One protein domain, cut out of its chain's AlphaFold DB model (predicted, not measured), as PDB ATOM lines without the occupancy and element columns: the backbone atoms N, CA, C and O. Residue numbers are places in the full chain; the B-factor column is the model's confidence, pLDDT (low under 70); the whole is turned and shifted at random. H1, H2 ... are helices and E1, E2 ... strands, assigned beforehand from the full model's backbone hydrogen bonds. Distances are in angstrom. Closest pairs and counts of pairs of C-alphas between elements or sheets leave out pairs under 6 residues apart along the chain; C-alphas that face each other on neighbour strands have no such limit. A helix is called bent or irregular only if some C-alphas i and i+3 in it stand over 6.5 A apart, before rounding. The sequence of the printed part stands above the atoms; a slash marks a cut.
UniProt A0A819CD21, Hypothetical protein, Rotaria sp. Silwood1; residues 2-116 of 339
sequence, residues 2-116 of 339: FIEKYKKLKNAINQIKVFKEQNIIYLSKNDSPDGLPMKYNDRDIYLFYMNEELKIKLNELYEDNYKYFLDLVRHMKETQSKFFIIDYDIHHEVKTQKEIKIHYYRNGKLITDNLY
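Overview. This is residues 2 to 116 of the 339 residues of the protein "Hypothetical protein" of Rotaria sp. Silwood1 (UniProt A0A819CD21). A strongly twisted sheet of five strands makes the core, with H4 along one face and the short H2 on the opposite face. The long H1 meets edge strand E1 near residues 15 to 20, and its residues 2 to 14 stick out as an arm. The printed part has 115 residues, with named elements in the order H1 E1 H2 E2 H3 H4 E3 E4 E5, mixed in class; the mixed sheet runs E1 E3 E2 E4 E5. The whole is compact, with a radius of gyration of the C-alphas of 14.2 A, spanning 45 by 30 by 30 A.

Arrangement. E3, residues 82 to 87, is parallel to E2, residues 45 to 50 (N 84 and O 46, 2.8 A), and to E1, residues 24 to 26 (N 25 and O 83, 2.9 A). E4, residues 101 to 106, is antiparallel to E2 (N 47 and O 103, 2.9 A) and forms a hairpin with E5, residues 109 to 112 (N 106 and O 109, 3.0 A). H4, residues 59 to 75, is on the sheet at a height of 9.7 A, its closest C-alphas to E2 being Phe 69 and Phe 48, 7.5 A. H3, residues 52 to 57, is close but not clearly touching H4, the closest C-alphas being Lys 55 and Tyr 62, 5.6 A. E2, H3, H4 and E3 form a strand-helix-strand unit, parallel neighbour strands with helices between, its crossover right-handed. H2, residues 33 to 39, is on the opposite face from H4; E1, H2 and E2 form a split unit, with E3 between the strands, also right-handed. H1, residues 2 to 21, is on the same face as H4 but apart from it; its closest C-alphas to E1 are Ile 16 and Tyr 26, 6.4 A. In H1, H3 and H4 every O i to N i+4 pair is within hydrogen-bond range; H2, only just irregular with C-alphas 34 and 37 6.9 A apart, has 1 of 3, and 3 of 4 O i to N i+3 pairs.

Along the chain. H1 is 29.3 A long from C-alpha 2 at (-25.993, -16.259, 52.447), H4 24.3 A, and E2, E3 and E4 16.4, 16.5 and 16.7 A. E5 ends at C-alpha 112, (-7.767, 11.975, 27.979).

Size, cuts and confidence. The C-alphas farthest apart, Phe 2 and Asn 107, are 45.7 A apart. The printed part has no cut; the link E3 to E4 is long, 13 residues. Mean pLDDT of the printed part is 83.2, with residues 2 to 5, 7 to 8, 77 to 79 and 92 to 97 under 70.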
ATOM      1  N   PHE A   2     -27.126 -16.634  51.557       58.75
ATOM      2  CA  PHE A   2     -25.993 -16.259  52.447       58.75
ATOM      3  C   PHE A   2     -24.620 -16.772  51.954       58.75
ATOM      4  O   PHE A   2     -23.636 -16.034  51.940       58.75
ATOM      5  N   ILE A   3     -24.575 -18.017  51.466       67.44
ATOM      6  CA  ILE A   3     -23.354 -18.655  50.940       67.44
ATOM      7  C   ILE A   3     -22.858 -17.963  49.660       67.44
ATOM      8  O   ILE A   3     -21.658 -17.764  49.487       67.44
ATOM      9  N   GLU A   4     -23.762 -17.553  48.770       65.25
ATOM     10  CA  GLU A   4     -23.402 -16.834  47.538       65.25
ATOM     11  C   GLU A   4     -22.871 -15.433  47.826       65.25
ATOM     12  O   GLU A   4     -21.868 -15.029  47.240       65.25
ATOM     13  N   LYS A   5     -23.487 -14.713  48.774       66.06
ATOM     14  CA  LYS A   5     -23.007 -13.396  49.210       66.06
ATOM     15  C   LYS A   5     -21.602 -13.490  49.815       66.06
ATOM     16  O   LYS A   5     -20.741 -12.677  49.489       66.06
ATOM     17  N   TYR A   6     -21.341 -14.523  50.619       70.38
ATOM     18  CA  TYR A   6     -20.017 -14.783  51.186       70.38
ATOM     19  C   TYR A   6     -18.973 -15.150  50.119       70.38
ATOM     20  O   TYR A   6     -17.859 -14.629  50.142       70.38
ATOM     21  N   LYS A   7     -19.333 -15.996  49.141       69.50
ATOM     22  CA  LYS A   7     -18.456 -16.331  48.003       69.50
ATOM     23  C   LYS A   7     -18.088 -15.091  47.184       69.50
ATOM     24  O   LYS A   7     -16.909 -14.900  46.894       69.50
ATOM     25  N   LYS A   8     -19.061 -14.224  46.870       69.69
ATOM     26  CA  LYS A   8     -18.818 -12.957  46.159       69.69
ATOM     27  C   LYS A   8     -17.861 -12.044  46.931       69.69
ATOM     28  O   LYS A   8     -16.884 -11.572  46.360       69.69
ATOM     29  N   LEU A   9     -18.084 -11.869  48.237       72.62
ATOM     30  CA  LEU A   9     -17.222 -11.043  49.090       72.62
ATOM     31  C   LEU A   9     -15.781 -11.578  49.146       72.62
ATOM     32  O   LEU A   9     -14.824 -10.821  49.006       72.62
ATOM     33  N   LYS A  10     -15.618 -12.897  49.313       75.81
ATOM     34  CA  LYS A  10     -14.299 -13.543  49.359       75.81
ATOM     35  C   LYS A  10     -13.538 -13.381  48.040       75.81
ATOM     36  O   LYS A  10     -12.339 -13.113  48.064       75.81
ATOM     37  N   ASN A  11     -14.229 -13.506  46.907       74.25
ATOM     38  CA  ASN A  11     -13.633 -13.303  45.588       74.25
ATOM     39  C   ASN A  11     -13.181 -11.851  45.386       74.25
ATOM     40  O   ASN A  11     -12.043 -11.639  44.974       74.25
ATOM     41  N   ALA A  12     -14.007 -10.869  45.761       75.06
ATOM     42  CA  ALA A  12     -13.647  -9.452  45.680       75.06
ATOM     43  C   ALA A  12     -12.412  -9.119  46.542       75.06
ATOM     44  O   ALA A  12     -11.477  -8.474  46.075       75.06
ATOM     45  N   ILE A  13     -12.349  -9.636  47.775       80.00
ATOM     46  CA  ILE A  13     -11.188  -9.447  48.665       80.00
ATOM     47  C   ILE A  13      -9.913 -10.046  48.057       80.00
ATOM     48  O   ILE A  13      -8.851  -9.427  48.114       80.00
ATOM     49  N   ASN A  14      -9.998 -11.247  47.480       81.94
ATOM     50  CA  ASN A  14      -8.851 -11.871  46.821       81.94
ATOM     51  C   ASN A  14      -8.390 -11.060  45.605       81.94
ATOM     52  O   ASN A  14      -7.193 -10.878  45.416       81.94
ATOM     53  N   GLN A  15      -9.326 -10.523  44.825       81.06
ATOM     54  CA  GLN A  15      -9.009  -9.695  43.665       81.06
ATOM     55  C   GLN A  15      -8.300  -8.392  44.065       81.06
ATOM     56  O   GLN A  15      -7.288  -8.036  43.467       81.06
ATOM     57  N   ILE A  16      -8.748  -7.732  45.139       84.06
ATOM     58  CA  ILE A  16      -8.086  -6.534  45.682       84.06
ATOM     59  C   ILE A  16      -6.649  -6.842  46.135       84.06
ATOM     60  O   ILE A  16      -5.751  -6.023  45.938       84.06
ATOM     61  N   LYS A  17      -6.400  -8.027  46.711       84.31
ATOM     62  CA  LYS A  17      -5.032  -8.454  47.062       84.31
ATOM     63  C   LYS A  17      -4.147  -8.591  45.822       84.31
ATOM     64  O   LYS A  17      -3.043  -8.055  45.826       84.31
ATOM     65  N   VAL A  18      -4.657  -9.221  44.762       86.12
ATOM     66  CA  VAL A  18      -3.942  -9.357  43.479       86.12
ATOM     67  C   VAL A  18      -3.621  -7.987  42.877       86.12
ATOM     68  O   VAL A  18      -2.497  -7.757  42.439       86.12
ATOM     69  N   PHE A  19      -4.565  -7.040  42.907       88.50
ATOM     70  CA  PHE A  19      -4.314  -5.669  42.450       88.50
ATOM     71  C   PHE A  19      -3.184  -5.001  43.227       88.50
ATOM     72  O   PHE A  19      -2.281  -4.416  42.629       88.50
ATOM     73  N   LYS A  20      -3.181  -5.156  44.553       86.25
ATOM     74  CA  LYS A  20      -2.145  -4.581  45.408       86.25
ATOM     75  C   LYS A  20      -0.754  -5.135  45.089       86.25
ATOM     76  O   LYS A  20       0.198  -4.364  45.041       86.25
ATOM     77  N   GLU A  21      -0.638  -6.436  44.822       86.75
ATOM     78  CA  GLU A  21       0.617  -7.073  44.380       86.75
ATOM     79  C   GLU A  21       1.105  -6.543  43.020       86.75
ATOM     80  O   GLU A  21       2.301  -6.547  42.733       86.75
ATOM     81  N   GLN A  22       0.192  -6.038  42.190       85.56
ATOM     82  CA  GLN A  22       0.481  -5.442  40.886       85.56
ATOM     83  C   GLN A  22       0.687  -3.918  40.934       85.56
ATOM     84  O   GLN A  22       0.800  -3.301  39.878       85.56
ATOM     85  N   ASN A  23       0.770  -3.304  42.122       87.38
ATOM     86  CA  ASN A  23       0.808  -1.844  42.319       87.38
ATOM     87  C   ASN A  23      -0.438  -1.099  41.792       87.38
ATOM     88  O   ASN A  23      -0.372   0.092  41.482       87.38
ATOM     89  N   ILE A  24      -1.580  -1.783  41.733       92.62
ATOM     90  CA  ILE A  24      -2.881  -1.213  41.377       92.62
ATOM     91  C   ILE A  24      -3.666  -0.938  42.662       92.62
ATOM     92  O   ILE A  24      -3.773  -1.792  43.545       92.62
ATOM     93  N   ILE A  25      -4.236   0.259  42.770       92.44
ATOM     94  CA  ILE A  25      -4.988   0.703  43.944       92.44
ATOM     95  C   ILE A  25      -6.483   0.657  43.627       92.44
ATOM     96  O   ILE A  25      -7.003   1.480  42.883       92.44
ATOM     97  N   TYR A  26      -7.201  -0.292  44.218       90.69
ATOM     98  CA  TYR A  26      -8.662  -0.295  44.169       90.69
ATOM     99  C   TYR A  26      -9.202   0.727  45.181       90.69
ATOM    100  O   TYR A  26      -8.920   0.608  46.377       90.69
ATOM    101  N   LEU A  27      -9.906   1.761  44.712       89.69
ATOM    102  CA  LEU A  27     -10.239   2.924  45.539       89.69
ATOM    103  C   LEU A  27     -11.350   2.607  46.550       89.69
ATOM    104  O   LEU A  27     -12.428   2.135  46.188       89.69
ATOM    105  N   SER A  28     -11.093   2.891  47.829       83.44
ATOM    106  CA  SER A  28     -12.048   2.635  48.910       83.44
ATOM    107  C   SER A  28     -13.179   3.667  48.924       83.44
ATOM    108  O   SER A  28     -13.015   4.764  48.409       83.44
ATOM    109  N   LYS A  29     -14.306   3.352  49.577       80.31
ATOM    110  CA  LYS A  29     -15.453   4.272  49.727       80.31
ATOM    111  C   LYS A  29     -15.104   5.602  50.412       80.31
ATOM    112  O   LYS A  29     -15.816   6.580  50.242       80.31
ATOM    113  N   ASN A  30     -14.046   5.632  51.221       79.12
ATOM    114  CA  ASN A  30     -13.683   6.819  51.998       79.12
ATOM    115  C   ASN A  30     -12.791   7.794  51.215       79.12
ATOM    116  O   ASN A  30     -12.507   8.883  51.709       79.12
ATOM    117  N   ASP A  31     -12.324   7.402  50.029       81.94
ATOM    118  CA  ASP A  31     -11.423   8.197  49.202       81.94
ATOM    119  C   ASP A  31     -12.177   8.728  47.978       81.94
ATOM    120  O   ASP A  31     -12.799   7.957  47.260       81.94
ATOM    121  N   SER A  32     -12.088  10.029  47.696       83.56
ATOM    122  CA  SER A  32     -12.744  10.613  46.518       83.56
ATOM    123  C   SER A  32     -11.888  10.440  45.251       83.56
ATOM    124  O   SER A  32     -10.710  10.828  45.273       83.56
ATOM    125  N   PRO A  33     -12.450   9.925  44.136       83.44
ATOM    126  CA  PRO A  33     -11.751   9.851  42.851       83.44
ATOM    127  C   PRO A  33     -11.283  11.223  42.339       83.44
ATOM    128  O   PRO A  33     -10.157  11.347  41.859       83.44
ATOM    129  N   ASP A  34     -12.111  12.259  42.501       83.88
ATOM    130  CA  ASP A  34     -11.888  13.599  41.935       83.88
ATOM    131  C   ASP A  34     -10.681  14.319  42.563       83.88
ATOM    132  O   ASP A  34     -10.061  15.181  41.942       83.88
ATOM    133  N   GLY A  35     -10.307  13.948  43.792       84.25
ATOM    134  CA  GLY A  35      -9.144  14.505  44.489       84.25
ATOM    135  C   GLY A  35      -7.807  13.858  44.108       84.25
ATOM    136  O   GLY A  35      -6.748  14.407  44.425       84.25
ATOM    137  N   LEU A  36      -7.820  12.696  43.439       88.44
ATOM    138  CA  LEU A  36      -6.597  11.957  43.101       88.44
ATOM    139  C   LEU A  36      -5.657  12.738  42.163       88.44
ATOM    140  O   LEU A  36      -4.459  12.762  42.462       88.44
ATOM    141  N   PRO A  37      -6.140  13.415  41.097       85.94
ATOM    142  CA  PRO A  37      -5.287  14.206  40.208       85.94
ATOM    143  C   PRO A  37      -4.493  15.305  40.907       85.94
ATOM    144  O   PRO A  37      -3.308  15.474  40.629       85.94
ATOM    145  N   MET A  38      -5.110  16.025  41.848       85.94
ATOM    146  CA  MET A  38      -4.411  17.057  42.623       85.94
ATOM    147  C   MET A  38      -3.461  16.453  43.659       85.94
ATOM    148  O   MET A  38      -2.380  16.994  43.879       85.94
ATOM    149  N   LYS A  39      -3.837  15.327  44.279       88.25
ATOM    150  CA  LYS A  39      -3.019  14.648  45.295       88.25
ATOM    151  C   LYS A  39      -1.703  14.099  44.736       88.25
ATOM    152  O   LYS A  39      -0.716  14.075  45.465       88.25
ATOM    153  N   TYR A  40      -1.694  13.647  43.483       86.81
ATOM    154  CA  TYR A  40      -0.510  13.099  42.808       86.81
ATOM    155  C   TYR A  40      -0.170  13.906  41.549       86.81
ATOM    156  O   TYR A  40       0.022  13.351  40.468       86.81
ATOM    157  N   ASN A  41      -0.132  15.233  41.679       84.56
ATOM    158  CA  ASN A  41       0.128  16.144  40.565       84.56
ATOM    159  C   ASN A  41       1.569  16.083  40.025       84.56
ATOM    160  O   ASN A  41       1.849  16.679  38.997       84.56
ATOM    161  N   ASP A  42       2.478  15.387  40.697       84.56
ATOM    162  CA  ASP A  42       3.858  15.134  40.279       84.56
ATOM    163  C   ASP A  42       3.979  13.889  39.385       84.56
ATOM    164  O   ASP A  42       5.071  13.548  38.930       84.56
ATOM    165  N   ARG A  43       2.869  13.172  39.160       83.69
ATOM    166  CA  ARG A  43       2.854  11.840  38.551       83.69
ATOM    167  C   ARG A  43       1.799  11.725  37.465       83.69
ATOM    168  O   ARG A  43       0.778  12.408  37.461       83.69
ATOM    169  N   ASP A  44       2.041  10.773  36.576       88.44
ATOM    170  CA  ASP A  44       1.038  10.289  35.635       88.44
ATOM    171  C   ASP A  44       0.051   9.372  36.378       88.44
ATOM    172  O   ASP A  44       0.462   8.449  37.090       88.44
ATOM    173  N   ILE A  45      -1.249   9.613  36.222       92.62
ATOM    174  CA  ILE A  45      -2.304   8.865  36.914       92.62
ATOM    175  C   ILE A  45      -3.260   8.250  35.902       92.62
ATOM    176  O   ILE A  45      -3.752   8.936  35.010       92.62
ATOM    177  N   TYR A  46      -3.578   6.975  36.107       93.06
ATOM    178  CA  TYR A  46      -4.534   6.221  35.308       93.06
ATOM    179  C   TYR A  46      -5.685   5.751  36.195       93.06
ATOM    180  O   TYR A  46      -5.451   5.046  37.179       93.06
ATOM    181  N   LEU A  47      -6.916   6.127  35.851       94.50
ATOM    182  CA  LEU A  47      -8.123   5.737  36.586       94.50
ATOM    183  C   LEU A  47      -8.985   4.850  35.688       94.50
ATOM    184  O   LEU A  47      -9.504   5.320  34.680       94.50
ATOM    185  N   PHE A  48      -9.133   3.575  36.037       94.69
ATOM    186  CA  PHE A  48      -9.997   2.643  35.321       94.69
ATOM    187  C   PHE A  48     -11.371   2.569  35.991       94.69
ATOM    188  O   PHE A  48     -11.489   2.057  37.104       94.69
ATOM    189  N   TYR A  49     -12.393   3.086  35.314       92.62
ATOM    190  CA  TYR A  49     -13.774   3.105  35.784       92.62
ATOM    191  C   TYR A  49     -14.539   1.873  35.302       92.62
ATOM    192  O   TYR A  49     -14.491   1.523  34.122       92.62
ATOM    193  N   MET A  50     -15.253   1.220  36.218       90.88
ATOM    194  CA  MET A  50     -16.076   0.044  35.934       90.88
ATOM    195  C   MET A  50     -17.146  -0.159  37.015       90.88
ATOM    196  O   MET A  50     -17.153   0.531  38.030       90.88
ATOM    197  N   ASN A  51     -18.060  -1.098  36.799       88.44
ATOM    198  CA  ASN A  51     -18.833  -1.736  37.864       88.44
ATOM    199  C   ASN A  51     -19.264  -3.139  37.426       88.44
ATOM    200  O   ASN A  51     -19.086  -3.517  36.262       88.44
ATOM    201  N   GLU A  52     -19.843  -3.921  38.338       85.31
ATOM    202  CA  GLU A  52     -20.208  -5.308  38.031       85.31
ATOM    203  C   GLU A  52     -21.323  -5.398  36.977       85.31
ATOM    204  O   GLU A  52     -21.300  -6.286  36.126       85.31
ATOM    205  N   GLU A  53     -22.267  -4.453  36.966       86.75
ATOM    206  CA  GLU A  53     -23.331  -4.415  35.959       86.75
ATOM    207  C   GLU A  53     -22.785  -4.193  34.538       86.75
ATOM    208  O   GLU A  53     -23.119  -4.952  33.623       86.75
ATOM    209  N   LEU A  54     -21.930  -3.182  34.345       86.31
ATOM    210  CA  LEU A  54     -21.322  -2.872  33.050       86.31
ATOM    211  C   LEU A  54     -20.380  -3.982  32.601       86.31
ATOM    212  O   LEU A  54     -20.380  -4.328  31.426       86.31
ATOM    213  N   LYS A  55     -19.622  -4.579  33.522       87.38
ATOM    214  CA  LYS A  55     -18.752  -5.721  33.229       87.38
ATOM    215  C   LYS A  55     -19.532  -6.910  32.666       87.38
ATOM    216  O   LYS A  55     -19.081  -7.533  31.715       87.38
ATOM    217  N   ILE A  56     -20.713  -7.208  33.213       87.31
ATOM    218  CA  ILE A  56     -21.566  -8.292  32.703       87.31
ATOM    219  C   ILE A  56     -22.188  -7.910  31.353       87.31
ATOM    220  O   ILE A  56     -22.184  -8.720  30.428       87.31
ATOM    221  N   LYS A  57     -22.721  -6.686  31.225       89.38
ATOM    222  CA  LYS A  57     -23.401  -6.224  30.001       89.38
ATOM    223  C   LYS A  57     -22.449  -6.013  28.817       89.38
ATOM    224  O   LYS A  57     -22.824  -6.295  27.686       89.38
ATOM    225  N   LEU A  58     -21.241  -5.513  29.074       90.25
ATOM    226  CA  LEU A  58     -20.238  -5.101  28.087       90.25
ATOM    227  C   LEU A  58     -18.923  -5.870  28.296       90.25
ATOM    228  O   LEU A  58     -17.845  -5.279  28.357       90.25
ATOM    229  N   ASN A  59     -19.013  -7.197  28.426       89.81
ATOM    230  CA  ASN A  59     -17.885  -8.052  28.807       89.81
ATOM    231  C   ASN A  59     -16.664  -7.924  27.880       89.81
ATOM    232  O   ASN A  59     -15.540  -7.841  28.359       89.81
ATOM    233  N   GLU A  60     -16.867  -7.862  26.561       88.12
ATOM    234  CA  GLU A  60     -15.763  -7.705  25.601       88.12
ATOM    235  C   GLU A  60     -15.029  -6.368  25.794       88.12
ATOM    236  O   GLU A  60     -13.808  -6.339  25.933       88.12
ATOM    237  N   LEU A  61     -15.779  -5.266  25.919       88.69
ATOM    238  CA  LEU A  61     -15.217  -3.937  26.169       88.69
ATOM    239  C   LEU A  61     -14.473  -3.875  27.511       88.69
ATOM    240  O   LEU A  61     -13.424  -3.233  27.600       88.69
ATOM    241  N   TYR A  62     -15.012  -4.528  28.546       92.06
ATOM    242  CA  TYR A  62     -14.362  -4.656  29.848       92.06
ATOM    243  C   TYR A  62     -13.017  -5.374  29.735       92.06
ATOM    244  O   TYR A  62     -12.007  -4.826  30.174       92.06
ATOM    245  N   GLU A  63     -12.998  -6.574  29.151       89.38
ATOM    246  CA  GLU A  63     -11.788  -7.397  29.045       89.38
ATOM    247  C   GLU A  63     -10.695  -6.684  28.247       89.38
ATOM    248  O   GLU A  63      -9.530  -6.670  28.650       89.38
ATOM    249  N   ASP A  64     -11.072  -6.005  27.169       88.06
ATOM    250  CA  ASP A  64     -10.153  -5.229  26.348       88.06
ATOM    251  C   ASP A  64      -9.539  -4.030  27.091       88.06
ATOM    252  O   ASP A  64      -8.315  -3.835  27.065       88.06
ATOM    253  N   ASN A  65     -10.370  -3.237  27.781       92.06
ATOM    254  CA  ASN A  65      -9.899  -2.129  28.617       92.06
ATOM    255  C   ASN A  65      -8.995  -2.646  29.735       92.06
ATOM    256  O   ASN A  65      -7.913  -2.108  29.965       92.06
ATOM    257  N   TYR A  66      -9.422  -3.708  30.416       91.12
ATOM    258  CA  TYR A  66      -8.709  -4.275  31.548       91.12
ATOM    259  C   TYR A  66      -7.352  -4.848  31.131       91.12
ATOM    260  O   TYR A  66      -6.338  -4.554  31.766       91.12
ATOM    261  N   LYS A  67      -7.289  -5.586  30.016       85.88
ATOM    262  CA  LYS A  67      -6.027  -6.075  29.449       85.88
ATOM    263  C   LYS A  67      -5.089  -4.921  29.109       85.88
ATOM    264  O   LYS A  67      -3.920  -4.957  29.490       85.88
ATOM    265  N   TYR A  68      -5.598  -3.876  28.456       85.75
ATOM    266  CA  TYR A  68      -4.789  -2.702  28.139       85.75
ATOM    267  C   TYR A  68      -4.289  -1.977  29.393       85.75
ATOM    268  O   TYR A  68      -3.120  -1.597  29.456       85.75
ATOM    269  N   PHE A  69      -5.135  -1.834  30.410       90.12
ATOM    270  CA  PHE A  69      -4.761  -1.253  31.694       90.12
ATOM    271  C   PHE A  69      -3.643  -2.052  32.379       90.12
ATOM    272  O   PHE A  69      -2.665  -1.470  32.844       90.12
ATOM    273  N   LEU A  70      -3.730  -3.387  32.384       85.81
ATOM    274  CA  LEU A  70      -2.671  -4.248  32.919       85.81
ATOM    275  C   LEU A  70      -1.361  -4.135  32.128       85.81
ATOM    276  O   LEU A  70      -0.284  -4.183  32.724       85.81
ATOM    277  N   ASP A  71      -1.428  -3.971  30.808       79.81
ATOM    278  CA  ASP A  71      -0.236  -3.746  29.991       79.81
ATOM    279  C   ASP A  71       0.417  -2.393  30.321       79.81
ATOM    280  O   ASP A  71       1.636  -2.342  30.500       79.81
ATOM    281  N   LEU A  72      -0.367  -1.323  30.523       82.06
ATOM    282  CA  LEU A  72       0.153  -0.036  31.013       82.06
ATOM    283  C   LEU A  72       0.869  -0.203  32.357       82.06
ATOM    284  O   LEU A  72       2.001   0.252  32.507       82.06
ATOM    285  N   VAL A  73       0.255  -0.919  33.304       85.12
ATOM    286  CA  VAL A  73       0.856  -1.208  34.616       85.12
ATOM    287  C   VAL A  73       2.195  -1.926  34.462       85.12
ATOM    288  O   VAL A  73       3.133  -1.610  35.184       85.12
ATOM    289  N   ARG A  74       2.312  -2.887  33.534       78.69
ATOM    290  CA  ARG A  74       3.545  -3.658  33.298       78.69
ATOM    291  C   ARG A  74       4.658  -2.822  32.676       78.69
ATOM    292  O   ARG A  74       5.797  -2.936  33.122       78.69
ATOM    293  N   HIS A  75       4.340  -2.016  31.665       71.62
ATOM    294  CA  HIS A  75       5.329  -1.215  30.939       71.62
ATOM    295  C   HIS A  75       5.794   0.014  31.723       71.62
ATOM    296  O   HIS A  75       6.926   0.452  31.559       71.62
ATOM    297  N   MET A  76       4.943   0.534  32.604       73.56
ATOM    298  CA  MET A  76       5.198   1.742  33.387       73.56
ATOM    299  C   MET A  76       5.623   1.430  34.832       73.56
ATOM    300  O   MET A  76       5.562   2.297  35.696       73.56
ATOM    301  N   LYS A  77       6.060   0.198  35.141       61.50
ATOM    302  CA  LYS A  77       6.501  -0.161  36.507       61.50
ATOM    303  C   LYS A  77       7.680   0.674  37.009       61.50
ATOM    304  O   LYS A  77       7.843   0.812  38.218       61.50
ATOM    305  N   GLU A  78       8.496   1.189  36.094       57.59
ATOM    306  CA  GLU A  78       9.689   1.987  36.399       57.59
ATOM    307  C   GLU A  78       9.411   3.498  36.414       57.59
ATOM    308  O   GLU A  78      10.245   4.278  36.874       57.59
ATOM    309  N   THR A  79       8.236   3.935  35.949       62.09
ATOM    310  CA  THR A  79       7.827   5.339  36.015       62.09
ATOM    311  C   THR A  79       7.166   5.624  37.366       62.09
ATOM    312  O   THR A  79       6.638   4.737  38.035       62.09
ATOM    313  N   GLN A  80       7.146   6.886  37.803       74.75
ATOM    314  CA  GLN A  80       6.483   7.272  39.061       74.75
ATOM    315  C   GLN A  80       4.937   7.216  38.994       74.75
ATOM    316  O   GLN A  80       4.267   7.733  39.890       74.75
ATOM    317  N   SER A  81       4.370   6.587  37.959       87.88
ATOM    318  CA  SER A  81       2.940   6.554  37.653       87.88
ATOM    319  C   SER A  81       2.101   5.836  38.718       87.88
ATOM    320  O   SER A  81       2.585   4.986  39.471       87.88
ATOM    321  N   LYS A  82       0.808   6.170  38.784       91.88
ATOM    322  CA  LYS A  82      -0.165   5.546  39.692       91.88
ATOM    323  C   LYS A  82      -1.377   5.013  38.939       91.88
ATOM    324  O   LYS A  82      -1.896   5.662  38.038       91.88
ATOM    325  N   PHE A  83      -1.846   3.844  39.364       93.75
ATOM    326  CA  PHE A  83      -2.930   3.106  38.726       93.75
ATOM    327  C   PHE A  83      -4.044   2.858  39.731       93.75
ATOM    328  O   PHE A  83      -3.798   2.279  40.792       93.75
ATOM    329  N   PHE A  84      -5.259   3.283  39.395       94.62
ATOM    330  CA  PHE A  84      -6.431   3.134  40.243       94.62
ATOM    331  C   PHE A  84      -7.561   2.415  39.518       94.62
ATOM    332  O   PHE A  84      -7.760   2.612  38.322       94.62
ATOM    333  N   ILE A  85      -8.321   1.618  40.264       93.69
ATOM    334  CA  ILE A  85      -9.606   1.069  39.822       93.69
ATOM    335  C   ILE A  85     -10.705   1.759  40.621       93.69
ATOM    336  O   ILE A  85     -10.655   1.774  41.855       93.69
ATOM    337  N   ILE A  86     -11.675   2.322  39.908       91.69
ATOM    338  CA  ILE A  86     -12.824   3.036  40.455       91.69
ATOM    339  C   ILE A  86     -14.080   2.230  40.136       91.69
ATOM    340  O   ILE A  86     -14.418   2.027  38.972       91.69
ATOM    341  N   ASP A  87     -14.765   1.777  41.182       89.56
ATOM    342  CA  ASP A  87     -16.007   1.021  41.058       89.56
ATOM    343  C   ASP A  87     -17.220   1.933  41.287       89.56
ATOM    344  O   ASP A  87     -17.380   2.495  42.378       89.56
ATOM    345  N   TYR A  88     -18.089   2.084  40.282       87.25
ATOM    346  CA  TYR A  88     -19.302   2.906  40.400       87.25
ATOM    347  C   TYR A  88     -20.320   2.355  41.404       87.25
ATOM    348  O   TYR A  88     -21.231   3.088  41.807       87.25
ATOM    349  N   ASP A  89     -20.208   1.085  41.800       83.75
ATOM    350  CA  ASP A  89     -21.048   0.504  42.847       83.75
ATOM    351  C   ASP A  89     -20.594   0.949  44.251       83.75
ATOM    352  O   ASP A  89     -21.344   0.819  45.217       83.75
ATOM    353  N   ILE A  90     -19.388   1.515  44.369       83.12
ATOM    354  CA  ILE A  90     -18.841   2.093  45.605       83.12
ATOM    355  C   ILE A  90     -18.926   3.622  45.570       83.12
ATOM    356  O   ILE A  90     -19.298   4.241  46.568       83.12
ATOM    357  N   HIS A  91     -18.617   4.213  44.415       80.50
ATOM    358  CA  HIS A  91     -18.526   5.658  44.188       80.50
ATOM    359  C   HIS A  91     -19.714   6.165  43.369       80.50
ATOM    360  O   HIS A  91     -19.593   6.496  42.190       80.50
ATOM    361  N   HIS A  92     -20.895   6.205  43.990       69.69
ATOM    362  CA  HIS A  92     -22.136   6.634  43.328       69.69
ATOM    363  C   HIS A  92     -22.196   8.140  43.016       69.69
ATOM    364  O   HIS A  92     -23.023   8.566  42.216       69.69
ATOM    365  N   GLU A  93     -21.347   8.941  43.661       66.19
ATOM    366  CA  GLU A  93     -21.266  10.401  43.516       66.19
ATOM    367  C   GLU A  93     -20.587  10.881  42.227       66.19
ATOM    368  O   GLU A  93     -20.664  12.066  41.901       66.19
ATOM    369  N   VAL A  94     -19.961   9.975  41.470       66.56
ATOM    370  CA  VAL A  94     -19.370  10.296  40.169       66.56
ATOM    371  C   VAL A  94     -20.503  10.651  39.196       66.56
ATOM    372  O   VAL A  94     -21.228   9.781  38.720       66.56
ATOM    373  N   LYS A  95     -20.679  11.953  38.926       55.72
ATOM    374  CA  LYS A  95     -21.810  12.534  38.167       55.72
ATOM    375  C   LYS A  95     -21.841  12.193  36.671       55.72
ATOM    376  O   LYS A  95     -22.774  12.598  35.980       55.72
ATOM    377  N   THR A  96     -20.825  11.519  36.144       58.31
ATOM    378  CA  THR A  96     -20.741  11.194  34.716       58.31
ATOM    379  C   THR A  96     -21.634  10.010  34.360       58.31
ATOM    380  O   THR A  96     -21.941   9.173  35.210       58.31
ATOM    381  N   GLN A  97     -22.004   9.889  33.082       66.50
ATOM    382  CA  GLN A  97     -22.556   8.638  32.558       66.50
ATOM    383  C   GLN A  97     -21.627   7.475  32.942       66.50
ATOM    384  O   GLN A  97     -20.403   7.576  32.816       66.50
ATOM    385  N   LYS A  98     -22.207   6.408  33.507       80.81
ATOM    386  CA  LYS A  98     -21.453   5.228  33.940       80.81
ATOM    387  C   LYS A  98     -20.984   4.475  32.699       80.81
ATOM    388  O   LYS A  98     -21.798   3.875  32.003       80.81
ATOM    389  N   GLU A  99     -19.682   4.492  32.449       87.69
ATOM    390  CA  GLU A  99     -19.057   3.894  31.269       87.69
ATOM    391  C   GLU A  99     -17.769   3.162  31.649       87.69
ATOM    392  O   GLU A  99     -17.086   3.535  32.601       87.69
ATOM    393  N   ILE A 100     -17.411   2.133  30.880       91.00
ATOM    394  CA  ILE A 100     -16.118   1.459  31.026       91.00
ATOM    395  C   ILE A 100     -15.065   2.282  30.286       91.00
ATOM    396  O   ILE A 100     -15.073   2.329  29.055       91.00
ATOM    397  N   LYS A 101     -14.158   2.921  31.029       93.12
ATOM    398  CA  LYS A 101     -13.119   3.778  30.445       93.12
ATOM    399  C   LYS A 101     -11.910   3.966  31.344       93.12
ATOM    400  O   LYS A 101     -11.971   3.756  32.554       93.12
ATOM    401  N   ILE A 102     -10.810   4.402  30.735       93.31
ATOM    402  CA  ILE A 102      -9.561   4.717  31.429       93.31
ATOM    403  C   ILE A 102      -9.281   6.210  31.284       93.31
ATOM    404  O   ILE A 102      -8.942   6.667  30.193       93.31
ATOM    405  N   HIS A 103      -9.372   6.960  32.379       92.50
ATOM    406  CA  HIS A 103      -8.913   8.346  32.415       92.50
ATOM    407  C   HIS A 103      -7.406   8.386  32.580       92.50
ATOM    408  O   HIS A 103      -6.841   7.604  33.347       92.50
ATOM    409  N   TYR A 104      -6.769   9.347  31.925       89.06
ATOM    410  CA  TYR A 104      -5.350   9.601  32.090       89.06
ATOM    411  C   TYR A 104      -5.084  11.072  32.401       89.06
ATOM    412  O   TYR A 104      -5.497  11.967  31.658       89.06
ATOM    413  N   TYR A 105      -4.364  11.299  33.497       87.19
ATOM    414  CA  TYR A 105      -3.945  12.609  33.970       87.19
ATOM    415  C   TYR A 105      -2.425  12.719  33.974       87.19
ATOM    416  O   TYR A 105      -1.726  11.778  34.351       87.19
ATOM    417  N   ARG A 106      -1.929  13.910  33.639       85.06
ATOM    418  CA  ARG A 106      -0.524  14.300  33.782       85.06
ATOM    419  C   ARG A 106      -0.462  15.687  34.387       85.06
ATOM    420  O   ARG A 106      -1.184  16.588  33.958       85.06
ATOM    421  N   ASN A 107       0.404  15.869  35.376       81.12
ATOM    422  CA  ASN A 107       0.558  17.140  36.081       81.12
ATOM    423  C   ASN A 107      -0.767  17.678  36.662       81.12
ATOM    424  O   ASN A 107      -1.063  18.869  36.574       81.12
ATOM    425  N   GLY A 108      -1.614  16.773  37.169       82.56
ATOM    426  CA  GLY A 108      -2.943  17.083  37.707       82.56
ATOM    427  C   GLY A 108      -4.004  17.495  36.677       82.56
ATOM    428  O   GLY A 108      -5.135  17.774  37.065       82.56
ATOM    429  N   LYS A 109      -3.684  17.519  35.375       85.50
ATOM    430  CA  LYS A 109      -4.626  17.852  34.295       85.50
ATOM    431  C   LYS A 109      -5.084  16.598  33.561       85.50
ATOM    432  O   LYS A 109      -4.270  15.716  33.292       85.50
ATOM    433  N   LEU A 110      -6.373  16.540  33.219       86.75
ATOM    434  CA  LEU A 110      -6.930  15.478  32.381       86.75
ATOM    435  C   LEU A 110      -6.342  15.599  30.972       86.75
ATOM    436  O   LEU A 110      -6.486  16.638  30.330       86.75
ATOM    437  N   ILE A 111      -5.672  14.548  30.508       84.25
ATOM    438  CA  ILE A 111      -5.107  14.469  29.155       84.25
ATOM    439  C   ILE A 111      -6.064  13.729  28.225       84.25
ATOM    440  O   ILE A 111      -6.236  14.127  27.077       84.25
ATOM    441  N   THR A 112      -6.695  12.660  28.711       85.25
ATOM    442  CA  THR A 112      -7.767  11.975  27.979       85.25
ATOM    443  C   THR A 112      -8.788  11.356  28.926       85.25
ATOM    444  O   THR A 112      -8.423  10.736  29.928       85.25
ATOM    445  N   ASP A 113     -10.068  11.524  28.586       88.81
ATOM    446  CA  ASP A 113     -11.208  10.905  29.273       88.81
ATOM    447  C   ASP A 113     -11.340   9.409  28.949       88.81
ATOM    448  O   ASP A 113     -11.865   8.652  29.756       88.81
ATOM    449  N   ASN A 114     -10.846   8.937  27.801       89.38
ATOM    450  CA  ASN A 114     -10.937   7.521  27.454       89.38
ATOM    451  C   ASN A 114      -9.713   7.053  26.663       89.38
ATOM    452  O   ASN A 114      -9.705   6.961  25.436       89.38
ATOM    453  N   LEU A 115      -8.658   6.720  27.403       83.88
ATOM    454  CA  LEU A 115      -7.374   6.307  26.853       83.88
ATOM    455  C   LEU A 115      -7.483   5.044  25.989       83.88
ATOM    456  O   LEU A 115      -6.813   4.957  24.963       83.88
ATOM    457  N   TYR A 116      -8.318   4.069  26.368       84.00
ATOM    458  CA  TYR A 116      -8.500   2.860  25.562       84.00
ATOM    459  C   TYR A 116      -9.232   3.155  24.252       84.00
ATOM    460  O   TYR A 116      -8.817   2.646  23.215       84.00
TER     461      TYR A 116